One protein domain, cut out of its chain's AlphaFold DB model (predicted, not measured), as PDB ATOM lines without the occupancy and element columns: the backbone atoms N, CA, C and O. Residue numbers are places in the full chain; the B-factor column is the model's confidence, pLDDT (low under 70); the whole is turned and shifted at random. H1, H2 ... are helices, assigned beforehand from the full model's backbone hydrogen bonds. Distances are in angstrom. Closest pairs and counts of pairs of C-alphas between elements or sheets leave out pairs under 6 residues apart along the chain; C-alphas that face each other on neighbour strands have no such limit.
ATOM      1  N   LYS A   2     -17.815 -44.396 -28.074       83.69
ATOM      2  CA  LYS A   2     -17.425 -45.536 -28.953       83.69
ATOM      3  C   LYS A   2     -17.631 -45.304 -30.464       83.69
ATOM      4  O   LYS A   2     -16.801 -45.723 -31.264       83.69
ATOM      5  N   ASN A   3     -18.707 -44.612 -30.845       89.38
ATOM      6  CA  ASN A   3     -19.014 -44.316 -32.249       89.38
ATOM      7  C   ASN A   3     -17.971 -43.406 -32.906       89.38
ATOM      8  O   ASN A   3     -17.655 -43.611 -34.072       89.38
ATOM      9  N   LEU A   4     -17.418 -42.445 -32.157       89.44
ATOM     10  CA  LEU A   4     -16.416 -41.509 -32.658       89.44
ATOM     11  C   LEU A   4     -15.150 -42.260 -33.080       89.44
ATOM     12  O   LEU A   4     -14.715 -42.144 -34.221       89.44
ATOM     13  N   TYR A   5     -14.612 -43.095 -32.185       89.38
ATOM     14  CA  TYR A   5     -13.415 -43.894 -32.452       89.38
ATOM     15  C   TYR A   5     -13.613 -44.862 -33.615       89.38
ATOM     16  O   TYR A   5     -12.771 -44.918 -34.509       89.38
ATOM     17  N   LYS A   6     -14.754 -45.562 -33.648       91.94
ATOM     18  CA  LYS A   6     -15.094 -46.457 -34.760       91.94
ATOM     19  C   LYS A   6     -15.112 -45.701 -36.089       91.94
ATOM     20  O   LYS A   6     -14.467 -46.113 -37.044       91.94
ATOM     21  N   SER A   7     -15.783 -44.554 -36.131       94.44
ATOM     22  CA  SER A   7     -15.825 -43.734 -37.335       94.44
ATOM     23  C   SER A   7     -14.443 -43.229 -37.767       94.44
ATOM     24  O   SER A   7     -14.148 -43.260 -38.956       94.44
ATOM     25  N   ILE A   8     -13.577 -42.797 -36.840       93.38
ATOM     26  CA  ILE A   8     -12.196 -42.376 -37.154       93.38
ATOM     27  C   ILE A   8     -11.376 -43.548 -37.705       93.38
ATOM     28  O   ILE A   8     -10.620 -43.376 -38.663       93.38
ATOM     29  N   GLN A   9     -11.527 -44.739 -37.126       93.88
ATOM     30  CA  GLN A   9     -10.855 -45.949 -37.591       93.88
ATOM     31  C   GLN A   9     -11.244 -46.281 -39.039       93.88
ATOM     32  O   GLN A   9     -10.359 -46.540 -39.864       93.88
ATOM     33  N   ASP A  10     -12.536 -46.177 -39.355       94.81
ATOM     34  CA  ASP A  10     -13.105 -46.447 -40.680       94.81
ATOM     35  C   ASP A  10     -12.783 -45.346 -41.715       94.81
ATOM     36  O   ASP A  10     -12.911 -45.562 -42.924       94.81
ATOM     37  N   LEU A  11     -12.335 -44.157 -41.284       94.81
ATOM     38  CA  LEU A  11     -11.990 -43.076 -42.207       94.81
ATOM     39  C   LEU A  11     -10.755 -43.417 -43.064       94.81
ATOM     40  O   LEU A  11      -9.724 -43.852 -42.542       94.81
ATOM     41  N   PRO A  12     -10.778 -43.124 -44.376       93.81
ATOM     42  CA  PRO A  12      -9.608 -43.280 -45.236       93.81
ATOM     43  C   PRO A  12      -8.411 -42.438 -44.775       93.81
ATOM     44  O   PRO A  12      -8.572 -41.271 -44.411       93.81
ATOM     45  N   ILE A  13      -7.190 -42.977 -44.892       93.69
ATOM     46  CA  ILE A  13      -5.974 -42.267 -44.465       93.69
ATOM     47  C   ILE A  13      -5.779 -40.912 -45.161       93.69
ATOM     48  O   ILE A  13      -5.213 -39.991 -44.584       93.69
ATOM     49  N   LYS A  14      -6.309 -40.744 -46.380       93.50
ATOM     50  CA  LYS A  14      -6.191 -39.501 -47.161       93.50
ATOM     51  C   LYS A  14      -6.668 -38.243 -46.422       93.50
ATOM     52  O   LYS A  14      -6.245 -37.157 -46.797       93.50
ATOM     53  N   PHE A  15      -7.537 -38.384 -45.416       92.19
ATOM     54  CA  PHE A  15      -8.019 -37.269 -44.597       92.19
ATOM     55  C   PHE A  15      -7.037 -36.857 -43.499       92.19
ATOM     56  O   PHE A  15      -7.136 -35.746 -43.000       92.19
ATOM     57  N   PHE A  16      -6.081 -37.703 -43.128       91.75
ATOM     58  CA  PHE A  16      -5.126 -37.427 -42.061       91.75
ATOM     59  C   PHE A  16      -3.790 -36.960 -42.632       91.75
ATOM     60  O   PHE A  16      -3.412 -37.290 -43.762       91.75
ATOM     61  N   GLU A  17      -3.066 -36.184 -41.834       88.56
ATOM     62  CA  GLU A  17      -1.709 -35.737 -42.161       88.56
ATOM     63  C   GLU A  17      -0.736 -36.919 -42.279       88.56
ATOM     64  O   GLU A  17       0.103 -36.949 -43.179       88.56
ATOM     65  N   SER A  18      -0.882 -37.930 -41.416       86.75
ATOM     66  CA  SER A  18      -0.089 -39.160 -41.450       86.75
ATOM     67  C   SER A  18      -0.820 -40.339 -40.803       86.75
ATOM     68  O   SER A  18      -1.766 -40.155 -40.033       86.75
ATOM     69  N   GLU A  19      -0.342 -41.559 -41.076       88.94
ATOM     70  CA  GLU A  19      -0.802 -42.785 -40.397       88.94
ATOM     71  C   GLU A  19      -0.608 -42.684 -38.880       88.94
ATOM     72  O   GLU A  19      -1.484 -43.065 -38.110       88.94
ATOM     73  N   GLU A  20       0.496 -42.073 -38.437       84.94
ATOM     74  CA  GLU A  20       0.765 -41.839 -37.014       84.94
ATOM     75  C   GLU A  20      -0.302 -40.945 -36.361       84.94
ATOM     76  O   GLU A  20      -0.744 -41.219 -35.243       84.94
ATOM     77  N   MET A  21      -0.733 -39.875 -37.041       84.69
ATOM     78  CA  MET A  21      -1.761 -38.969 -36.517       84.69
ATOM     79  C   MET A  21      -3.134 -39.636 -36.470       84.69
ATOM     80  O   MET A  21      -3.856 -39.467 -35.487       84.69
ATOM     81  N   LYS A  22      -3.470 -40.446 -37.482       90.81
ATOM     82  CA  LYS A  22      -4.680 -41.273 -37.452       90.81
ATOM     83  C   LYS A  22      -4.642 -42.254 -36.278       90.81
ATOM     84  O   LYS A  22      -5.593 -42.305 -35.503       90.81
ATOM     85  N   ALA A  23      -3.542 -42.989 -36.119       88.69
ATOM     86  CA  ALA A  23      -3.374 -43.953 -35.035       88.69
ATOM     87  C   ALA A  23      -3.509 -43.292 -33.655       88.69
ATOM     88  O   ALA A  23      -4.194 -43.824 -32.792       88.69
ATOM     89  N   THR A  24      -2.954 -42.089 -33.479       84.00
ATOM     90  CA  THR A  24      -3.051 -41.323 -32.222       84.00
ATOM     91  C   THR A  24      -4.492 -40.919 -31.878       84.00
ATOM     92  O   THR A  24      -4.868 -40.888 -30.707       84.00
ATOM     93  N   LEU A  25      -5.324 -40.608 -32.879       87.00
ATOM     94  CA  LEU A  25      -6.745 -40.311 -32.654       87.00
ATOM     95  C   LEU A  25      -7.572 -41.559 -32.324       87.00
ATOM     96  O   LEU A  25      -8.575 -41.450 -31.626       87.00
ATOM     97  N   VAL A  26      -7.183 -42.725 -32.844       88.06
ATOM     98  CA  VAL A  26      -7.867 -43.998 -32.564       88.06
ATOM     99  C   VAL A  26      -7.471 -44.543 -31.191       88.06
ATOM    100  O   VAL A  26      -8.334 -45.007 -30.452       88.06
ATOM    101  N   ASP A  27      -6.189 -44.452 -30.848       85.19
ATOM    102  CA  ASP A  27      -5.604 -44.916 -29.591       85.19
ATOM    103  C   ASP A  27      -4.896 -43.752 -28.888       85.19
ATOM    104  O   ASP A  27      -3.673 -43.591 -28.928       85.19
ATOM    105  N   SER A  28      -5.698 -42.863 -28.303       81.38
ATOM    106  CA  SER A  28      -5.174 -41.706 -27.584       81.38
ATOM    107  C   SER A  28      -4.552 -42.137 -26.262       81.38
ATOM    108  O   SER A  28      -5.190 -42.809 -25.456       81.38
ATOM    109  N   LYS A  29      -3.313 -41.704 -26.020       82.00
ATOM    110  CA  LYS A  29      -2.558 -42.047 -24.810       82.00
ATOM    111  C   LYS A  29      -2.373 -40.848 -23.895       82.00
ATOM    112  O   LYS A  29      -2.235 -39.711 -24.353       82.00
ATOM    113  N   LEU A  30      -2.328 -41.117 -22.597       78.06
ATOM    114  CA  LEU A  30      -1.971 -40.134 -21.588       78.06
ATOM    115  C   LEU A  30      -0.492 -39.768 -21.698       78.06
ATOM    116  O   LEU A  30       0.351 -40.573 -22.108       78.06
ATOM    117  N   ALA A  31      -0.173 -38.537 -21.299       75.25
ATOM    118  CA  ALA A  31       1.216 -38.158 -21.115       75.25
ATOM    119  C   ALA A  31       1.855 -39.053 -20.038       75.25
ATOM    120  O   ALA A  31       1.181 -39.369 -19.052       75.25
ATOM    121  N   PRO A  32       3.134 -39.432 -20.192       75.25
ATOM    122  CA  PRO A  32       3.839 -40.199 -19.169       75.25
ATOM    123  C   PRO A  32       3.735 -39.520 -17.794       75.25
ATOM    124  O   PRO A  32       4.002 -38.321 -17.683       75.25
ATOM    125  N   GLY A  33       3.349 -40.274 -16.763       74.25
ATOM    126  CA  GLY A  33       3.136 -39.784 -15.395       74.25
ATOM    127  C   GLY A  33       1.730 -39.249 -15.074       74.25
ATOM    128  O   GLY A  33       1.524 -38.766 -13.957       74.25
ATOM    129  N   LEU A  34       0.769 -39.309 -16.008       74.75
ATOM    130  CA  LEU A  34      -0.625 -38.885 -15.788       74.75
ATOM    131  C   LEU A  34      -1.608 -40.027 -15.497       74.75
ATOM    132  O   LEU A  34      -2.723 -39.753 -15.053       74.75
ATOM    133  N   ALA A  35      -1.229 -41.290 -15.679       70.44
ATOM    134  CA  ALA A  35      -1.996 -42.427 -15.184       70.44
ATOM    135  C   ALA A  35      -1.773 -42.599 -13.680       70.44
ATOM    136  O   ALA A  35      -1.233 -43.594 -13.199       70.44
ATOM    137  N   GLN A  36      -2.227 -41.622 -12.898       65.19
ATOM    138  CA  GLN A  36      -2.389 -41.845 -11.470       65.19
ATOM    139  C   GLN A  36      -3.553 -42.822 -11.240       65.19
ATOM    140  O   GLN A  36      -4.554 -42.835 -11.957       65.19
ATOM    141  N   LYS A  37      -3.368 -43.698 -10.251       60.12
ATOM    142  CA  LYS A  37      -4.097 -44.961 -10.025       60.12
ATOM    143  C   LYS A  37      -5.554 -44.811  -9.552       60.12
ATOM    144  O   LYS A  37      -6.185 -45.807  -9.211       60.12
ATOM    145  N   THR A  38      -6.087 -43.595  -9.494       54.62
ATOM    146  CA  THR A  38      -7.425 -43.291  -8.971       54.62
ATOM    147  C   THR A  38      -8.403 -43.037 -10.113       54.62
ATOM    148  O   THR A  38      -8.312 -42.019 -10.791       54.62
ATOM    149  N   SER A  39      -9.303 -44.006 -10.324       61.84
ATOM    150  CA  SER A  39     -10.538 -43.933 -11.127       61.84
ATOM    151  C   SER A  39     -10.480 -43.005 -12.346       61.84
ATOM    152  O   SER A  39     -11.143 -41.968 -12.388       61.84
ATOM    153  N   GLN A  40      -9.695 -43.378 -13.357       65.62
ATOM    154  CA  GLN A  40      -9.759 -42.680 -14.636       65.62
ATOM    155  C   GLN A  40     -11.139 -42.912 -15.266       65.62
ATOM    156  O   GLN A  40     -11.509 -44.049 -15.557       65.62
ATOM    157  N   LEU A  41     -11.896 -41.832 -15.489       70.00
ATOM    158  CA  LEU A  41     -13.189 -41.879 -16.189       70.00
ATOM    159  C   LEU A  41     -13.042 -42.394 -17.626       70.00
ATOM    160  O   LEU A  41     -13.947 -43.022 -18.173       70.00
ATOM    161  N   LEU A  42     -11.881 -42.133 -18.225       74.38
ATOM    162  CA  LEU A  42     -11.472 -42.627 -19.528       74.38
ATOM    163  C   LEU A  42     -10.326 -43.595 -19.299       74.38
ATOM    164  O   LEU A  42      -9.270 -43.177 -18.844       74.38
ATOM    165  N   HIS A  43     -10.537 -44.876 -19.584       72.50
ATOM    166  CA  HIS A  43      -9.501 -45.897 -19.455       72.50
ATOM    167  C   HIS A  43      -8.443 -45.703 -20.555       72.50
ATOM    168  O   HIS A  43      -8.498 -46.356 -21.597       72.50
ATOM    169  N   LEU A  44      -7.536 -44.744 -20.349       81.00
ATOM    170  CA  LEU A  44      -6.484 -44.363 -21.287       81.00
ATOM    171  C   LEU A  44      -5.138 -44.869 -20.768       81.00
ATOM    172  O   LEU A  44      -4.771 -44.667 -19.612       81.00
ATOM    173  N   GLU A  45      -4.386 -45.529 -21.641       82.69
ATOM    174  CA  GLU A  45      -3.039 -45.990 -21.319       82.69
ATOM    175  C   GLU A  45      -2.049 -44.817 -21.367       82.69
ATOM    176  O   GLU A  45      -2.210 -43.879 -22.150       82.69
ATOM    177  N   GLU A  46      -0.987 -44.867 -20.565       81.44
ATOM    178  CA  GLU A  46       0.147 -43.962 -20.742       81.44
ATOM    179  C   GLU A  46       0.933 -44.267 -22.017       81.44
ATOM    180  O   GLU A  46       1.128 -45.413 -22.424       81.44
ATOM    181  N   ALA A  47       1.459 -43.212 -22.635       79.31
ATOM    182  CA  ALA A  47       2.440 -43.370 -23.690       79.31
ATOM    183  C   ALA A  47       3.719 -44.006 -23.122       79.31
ATOM    184  O   ALA A  47       4.384 -43.445 -22.255       79.31
ATOM    185  N   SER A  48       4.116 -45.152 -23.668       71.38
ATOM    186  CA  SER A  48       5.273 -45.930 -23.213       71.38
ATOM    187  C   SER A  48       6.638 -45.277 -23.486       71.38
ATOM    188  O   SER A  48       7.655 -45.736 -22.970       71.38
ATOM    189  N   ASN A  49       6.703 -44.206 -24.287       67.06
ATOM    190  CA  ASN A  49       7.958 -43.544 -24.642       67.06
ATOM    191  C   ASN A  49       7.833 -42.010 -24.584       67.06
ATOM    192  O   ASN A  49       7.146 -41.380 -25.387       67.06
ATOM    193  N   ILE A  50       8.575 -41.390 -23.661       60.81
ATOM    194  CA  ILE A  50       8.647 -39.927 -23.495       60.81
ATOM    195  C   ILE A  50       9.111 -39.231 -24.785       60.81
ATOM    196  O   ILE A  50       8.683 -38.115 -25.071       60.81
ATOM    197  N   ARG A  51       9.974 -39.868 -25.586       56.59
ATOM    198  CA  ARG A  51      10.503 -39.317 -26.841       56.59
ATOM    199  C   ARG A  51       9.444 -39.287 -27.934       56.59
ATOM    200  O   ARG A  51       9.336 -38.268 -28.602       56.59
ATOM    201  N   SER A  52       8.647 -40.346 -28.093       58.56
ATOM    202  CA  SER A  52       7.538 -40.329 -29.054       58.56
ATOM    203  C   SER A  52       6.482 -39.313 -28.624       58.56
ATOM    204  O   SER A  52       6.098 -38.477 -29.435       58.56
ATOM    205  N   TYR A  53       6.129 -39.272 -27.332       60.94
ATOM    206  CA  TYR A  53       5.227 -38.257 -26.783       60.94
ATOM    207  C   TYR A  53       5.744 -36.833 -27.022       60.94
ATOM    208  O   TYR A  53       4.989 -35.981 -27.476       60.94
ATOM    209  N   ARG A  54       7.037 -36.566 -26.792       57.97
ATOM    210  CA  ARG A  54       7.655 -35.263 -27.089       57.97
ATOM    211  C   ARG A  54       7.629 -34.933 -28.575       57.97
ATOM    212  O   ARG A  54       7.366 -33.784 -28.889       57.97
ATOM    213  N   THR A  55       7.857 -35.899 -29.464       57.66
ATOM    214  CA  THR A  55       7.778 -35.695 -30.920       57.66
ATOM    215  C   THR A  55       6.346 -35.399 -31.374       57.66
ATOM    216  O   THR A  55       6.129 -34.512 -32.199       57.66
ATOM    217  N   TYR A  56       5.348 -36.097 -30.825       59.34
ATOM    218  CA  TYR A  56       3.936 -35.813 -31.095       59.34
ATOM    219  C   TYR A  56       3.534 -34.456 -30.540       59.34
ATOM    220  O   TYR A  56       2.963 -33.647 -31.263       59.34
ATOM    221  N   ARG A  57       3.914 -34.169 -29.292       58.47
ATOM    222  CA  ARG A  57       3.713 -32.867 -28.667       58.47
ATOM    223  C   ARG A  57       4.405 -31.775 -29.474       58.47
ATOM    224  O   ARG A  57       3.775 -30.772 -29.720       58.47
ATOM    225  N   SER A  58       5.620 -31.976 -29.982       57.12
ATOM    226  CA  SER A  58       6.304 -30.988 -30.826       57.12
ATOM    227  C   SER A  58       5.647 -30.797 -32.191       57.12
ATOM    228  O   SER A  58       5.640 -29.680 -32.691       57.12
ATOM    229  N   LYS A  59       5.051 -31.846 -32.779       58.47
ATOM    230  CA  LYS A  59       4.214 -31.720 -33.988       58.47
ATOM    231  C   LYS A  59       2.890 -30.988 -33.691       58.47
ATOM    232  O   LYS A  59       2.393 -30.272 -34.552       58.47
ATOM    233  N   LEU A  60       2.353 -31.141 -32.477       56.78
ATOM    234  CA  LEU A  60       1.111 -30.525 -31.988       56.78
ATOM    235  C   LEU A  60       1.328 -29.225 -31.188       56.78
ATOM    236  O   LEU A  60       0.351 -28.634 -30.740       56.78
ATOM    237  N   ASN A  61       2.571 -28.767 -30.995       46.88
ATOM    238  CA  ASN A  61       2.951 -27.709 -30.036       46.88
ATOM    239  C   ASN A  61       2.368 -26.334 -30.383       46.88
ATOM    240  O   ASN A  61       2.481 -25.399 -29.604       46.88
ATOM    241  N   TYR A  62       1.727 -26.221 -31.534       47.50
ATOM    242  CA  TYR A  62       1.006 -25.038 -31.967       47.50
ATOM    243  C   TYR A  62      -0.475 -25.027 -31.519       47.50
ATOM    244  O   TYR A  62      -1.176 -24.055 -31.771       47.50
ATOM    245  N   LEU A  63      -0.970 -26.090 -30.865       45.56
ATOM    246  CA  LEU A  63      -2.299 -26.179 -30.232       45.56
ATOM    247  C   LEU A  63      -2.198 -25.990 -28.711       45.56
ATOM    248  O   LEU A  63      -2.820 -26.730 -27.947       45.56
ATOM    249  N   GLU A  64      -1.367 -25.051 -28.250       43.94
ATOM    250  CA  GLU A  64      -1.190 -24.775 -26.824       43.94
ATOM    251  C   GLU A  64      -2.538 -24.406 -26.185       43.94
ATOM    252  O   GLU A  64      -3.018 -23.275 -26.255       43.94
ATOM    253  N   LEU A  65      -3.179 -25.386 -25.542       48.28
ATOM    254  CA  LEU A  65      -4.434 -25.214 -24.820       48.28
ATOM    255  C   LEU A  65      -4.162 -24.598 -23.438       48.28
ATOM    256  O   LEU A  65      -4.636 -25.090 -22.416       48.28
ATOM    257  N   GLY A  66      -3.389 -23.514 -23.408       43.03
ATOM    258  CA  GLY A  66      -2.988 -22.802 -22.200       43.03
ATOM    259  C   GLY A  66      -1.497 -22.498 -22.170       43.03
ATOM    260  O   GLY A  66      -0.748 -23.232 -21.543       43.03
ATOM    261  N   SER A  67      -1.101 -21.395 -22.794       40.56
ATOM    262  CA  SER A  67       0.079 -20.618 -22.407       40.56
ATOM    263  C   SER A  67      -0.092 -19.214 -22.958       40.56
ATOM    264  O   SER A  67      -0.261 -19.013 -24.159       40.56
ATOM    265  N   ASN A  68      -0.020 -18.233 -22.069       44.28
ATOM    266  CA  ASN A  68       0.008 -16.816 -22.409       44.28
ATOM    267  C   ASN A  68       1.403 -16.440 -22.939       44.28
ATOM    268  O   ASN A  68       2.097 -15.625 -22.335       44.28
ATOM    269  N   SER A  69       1.853 -17.076 -24.020       45.38
ATOM    270  CA  SER A  69       3.111 -16.727 -24.678       45.38
ATOM    271  C   SER A  69       2.836 -15.760 -25.823       45.38
ATOM    272  O   SER A  69       1.925 -15.953 -26.626       45.38
ATOM    273  N   ASN A  70       3.608 -14.677 -25.837       43.00
ATOM    274  CA  ASN A  70       3.464 -13.522 -26.709       43.00
ATOM    275  C   ASN A  70       3.243 -13.895 -28.181       43.00
ATOM    276  O   ASN A  70       3.920 -14.766 -28.722       43.00
ATOM    277  N   ARG A  71       2.310 -13.163 -28.808       46.34
ATOM    278  CA  ARG A  71       1.950 -13.184 -30.233       46.34
ATOM    279  C   ARG A  71       3.180 -13.028 -31.133       46.34
ATOM    280  O   ARG A  71       3.487 -11.936 -31.599       46.34
ATOM    281  N   GLN A  72       3.846 -14.131 -31.416       42.00
ATOM    282  CA  GLN A  72       4.502 -14.327 -32.696       42.00
ATOM    283  C   GLN A  72       3.529 -15.127 -33.550       42.00
ATOM    284  O   GLN A  72       2.830 -15.998 -33.040       42.00
ATOM    285  N   GLU A  73       3.396 -14.754 -34.817       46.25
ATOM    286  CA  GLU A  73       2.559 -15.443 -35.792       46.25
ATOM    287  C   GLU A  73       3.154 -16.835 -36.012       46.25
ATOM    288  O   GLU A  73       4.057 -17.043 -36.818       46.25
ATOM    289  N   VAL A  74       2.745 -17.765 -35.154       42.81
ATOM    290  CA  VAL A  74       3.251 -19.125 -35.157       42.81
ATOM    291  C   VAL A  74       2.572 -19.857 -36.307       42.81
ATOM    292  O   VAL A  74       1.344 -19.807 -36.411       42.81
ATOM    293  N   GLU A  75       3.353 -20.513 -37.174       45.16
ATOM    294  CA  GLU A  75       2.819 -21.417 -38.198       45.16
ATOM    295  C   GLU A  75       1.743 -22.296 -37.555       45.16
ATOM    296  O   GLU A  75       2.021 -23.051 -36.622       45.16
ATOM    297  N   SER A  76       0.494 -22.137 -38.003       49.94
ATOM    298  CA  SER A  76      -0.638 -22.890 -37.470       49.94
ATOM    299  C   SER A  76      -0.286 -24.370 -37.469       49.94
ATOM    300  O   SER A  76       0.098 -24.924 -38.501       49.94
ATOM    301  N   GLY A  77      -0.392 -25.007 -36.306       53.53
ATOM    302  CA  GLY A  77      -0.040 -26.410 -36.168       53.53
ATOM    303  C   GLY A  77      -0.707 -27.277 -37.199       53.53
ATOM    304  O   GLY A  77      -1.893 -27.118 -37.485       53.53
ATOM    305  N   LYS A  78       0.050 -28.248 -37.706       62.31
ATOM    306  CA  LYS A  78      -0.524 -29.350 -38.465       62.31
ATOM    307  C   LYS A  78      -1.396 -30.146 -37.493       62.31
ATOM    308  O   LYS A  78      -0.885 -30.903 -36.671       62.31
ATOM    309  N   GLY A  79      -2.703 -29.885 -37.516       75.44
ATOM    310  CA  GLY A  79      -3.689 -30.678 -36.787       75.44
ATOM    311  C   GLY A  79      -3.674 -32.137 -37.258       75.44
ATOM    312  O   GLY A  79      -2.934 -32.509 -38.158       75.44
ATOM    313  N   PHE A  80      -4.512 -32.993 -36.679       85.19
ATOM    314  CA  PHE A  80      -4.525 -34.420 -37.035       85.19
ATOM    315  C   PHE A  80      -5.022 -34.713 -38.463       85.19
ATOM    316  O   PHE A  80      -4.755 -35.777 -39.028       85.19
ATOM    317  N   VAL A  81      -5.784 -33.780 -39.027       88.94
ATOM    318  CA  VAL A  81      -6.549 -33.931 -40.264       88.94
ATOM    319  C   VAL A  81      -6.113 -32.858 -41.255       88.94
ATOM    320  O   VAL A  81      -5.962 -31.696 -40.880       88.94
ATOM    321  N   LYS A  82      -5.971 -33.243 -42.524       89.69
ATOM    322  CA  LYS A  82      -5.627 -32.347 -43.632       89.69
ATOM    323  C   LYS A  82      -6.707 -31.297 -43.847       89.69
ATOM    324  O   LYS A  82      -7.888 -31.624 -43.987       89.69
ATOM    325  N   GLY A  83      -6.300 -30.034 -43.910       82.56
ATOM    326  CA  GLY A  83      -7.179 -28.911 -44.229       82.56
ATOM    327  C   GLY A  83      -7.173 -28.555 -45.724       82.56
ATOM    328  O   GLY A  83      -6.148 -28.732 -46.379       82.56
ATOM    329  N   PRO A  84      -8.282 -28.013 -46.269       86.25
ATOM    330  CA  PRO A  84      -9.613 -27.917 -45.664       86.25
ATOM    331  C   PRO A  84     -10.399 -29.239 -45.801       86.25
ATOM    332  O   PRO A  84     -10.582 -29.747 -46.904       86.25
ATOM    333  N   SER A  85     -10.930 -29.764 -44.690       88.88
ATOM    334  CA  SER A  85     -11.805 -30.952 -44.665       88.88
ATOM    335  C   SER A  85     -13.118 -30.657 -43.941       88.88
ATOM    336  O   SER A  85     -13.147 -29.875 -42.993       88.88
ATOM    337  N   LYS A  86     -14.212 -31.293 -44.377       92.31
ATOM    338  CA  LYS A  86     -15.543 -31.188 -43.758       92.31
ATOM    339  C   LYS A  86     -16.067 -32.575 -43.405       92.31
ATOM    340  O   LYS A  86     -15.968 -33.499 -44.212       92.31
TER     341      LYS A  86
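What this domain is: This is residues 2 to 86 of the 177 residues of an uncharacterized protein of Nyssa sinensis (UniProt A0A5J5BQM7). This domain has little regular structure: a small helical hairpin, H1 and H2, and a separate helix, H3, joined and followed by long loops. Residues 37 to 42 and 65 to 73 stick out as two free loops. The 85 printed residues hold three named helices in the order H1, H2, H3, with 28 residues, and no named strand; the class is all helix. The whole is only just loose, close to compact, with a radius of gyration of the C-alphas of 14.7 A, and spans 40 by 35 by 22 A.

How they stand to each other: H3, residues 50 to 60, touches no helix. It is only just apart from H2, residues 19 to 26, with closest C-alphas 8.5 A apart. H1, residues 2 to 10, is apart from H3. H1 and H2 touch as a hairpin, opposite ways at a shallow tilt of 17 degrees; their closest C-alphas, of Tyr 5 and Val 26, are 5.6 A apart. In H1, H2 and H3 every O i to N i+4 pair is within hydrogen-bond range.

Where its parts are: H3 measures 14.7 A and ends at C-alpha 60, (1.111, -30.525, -31.988). H1 measures 12.5 A from C-alpha 2, (-17.425, -45.536, -28.953); H2 measures 10.6 A.

The domain as a whole: The C-alphas farthest apart, of Thr 38 and Glu 73, are 39.9 A apart. The printed part has no cut. The link H2 to H3 is long. Residues 36 to 40 and 49 to 78 have pLDDT under 70.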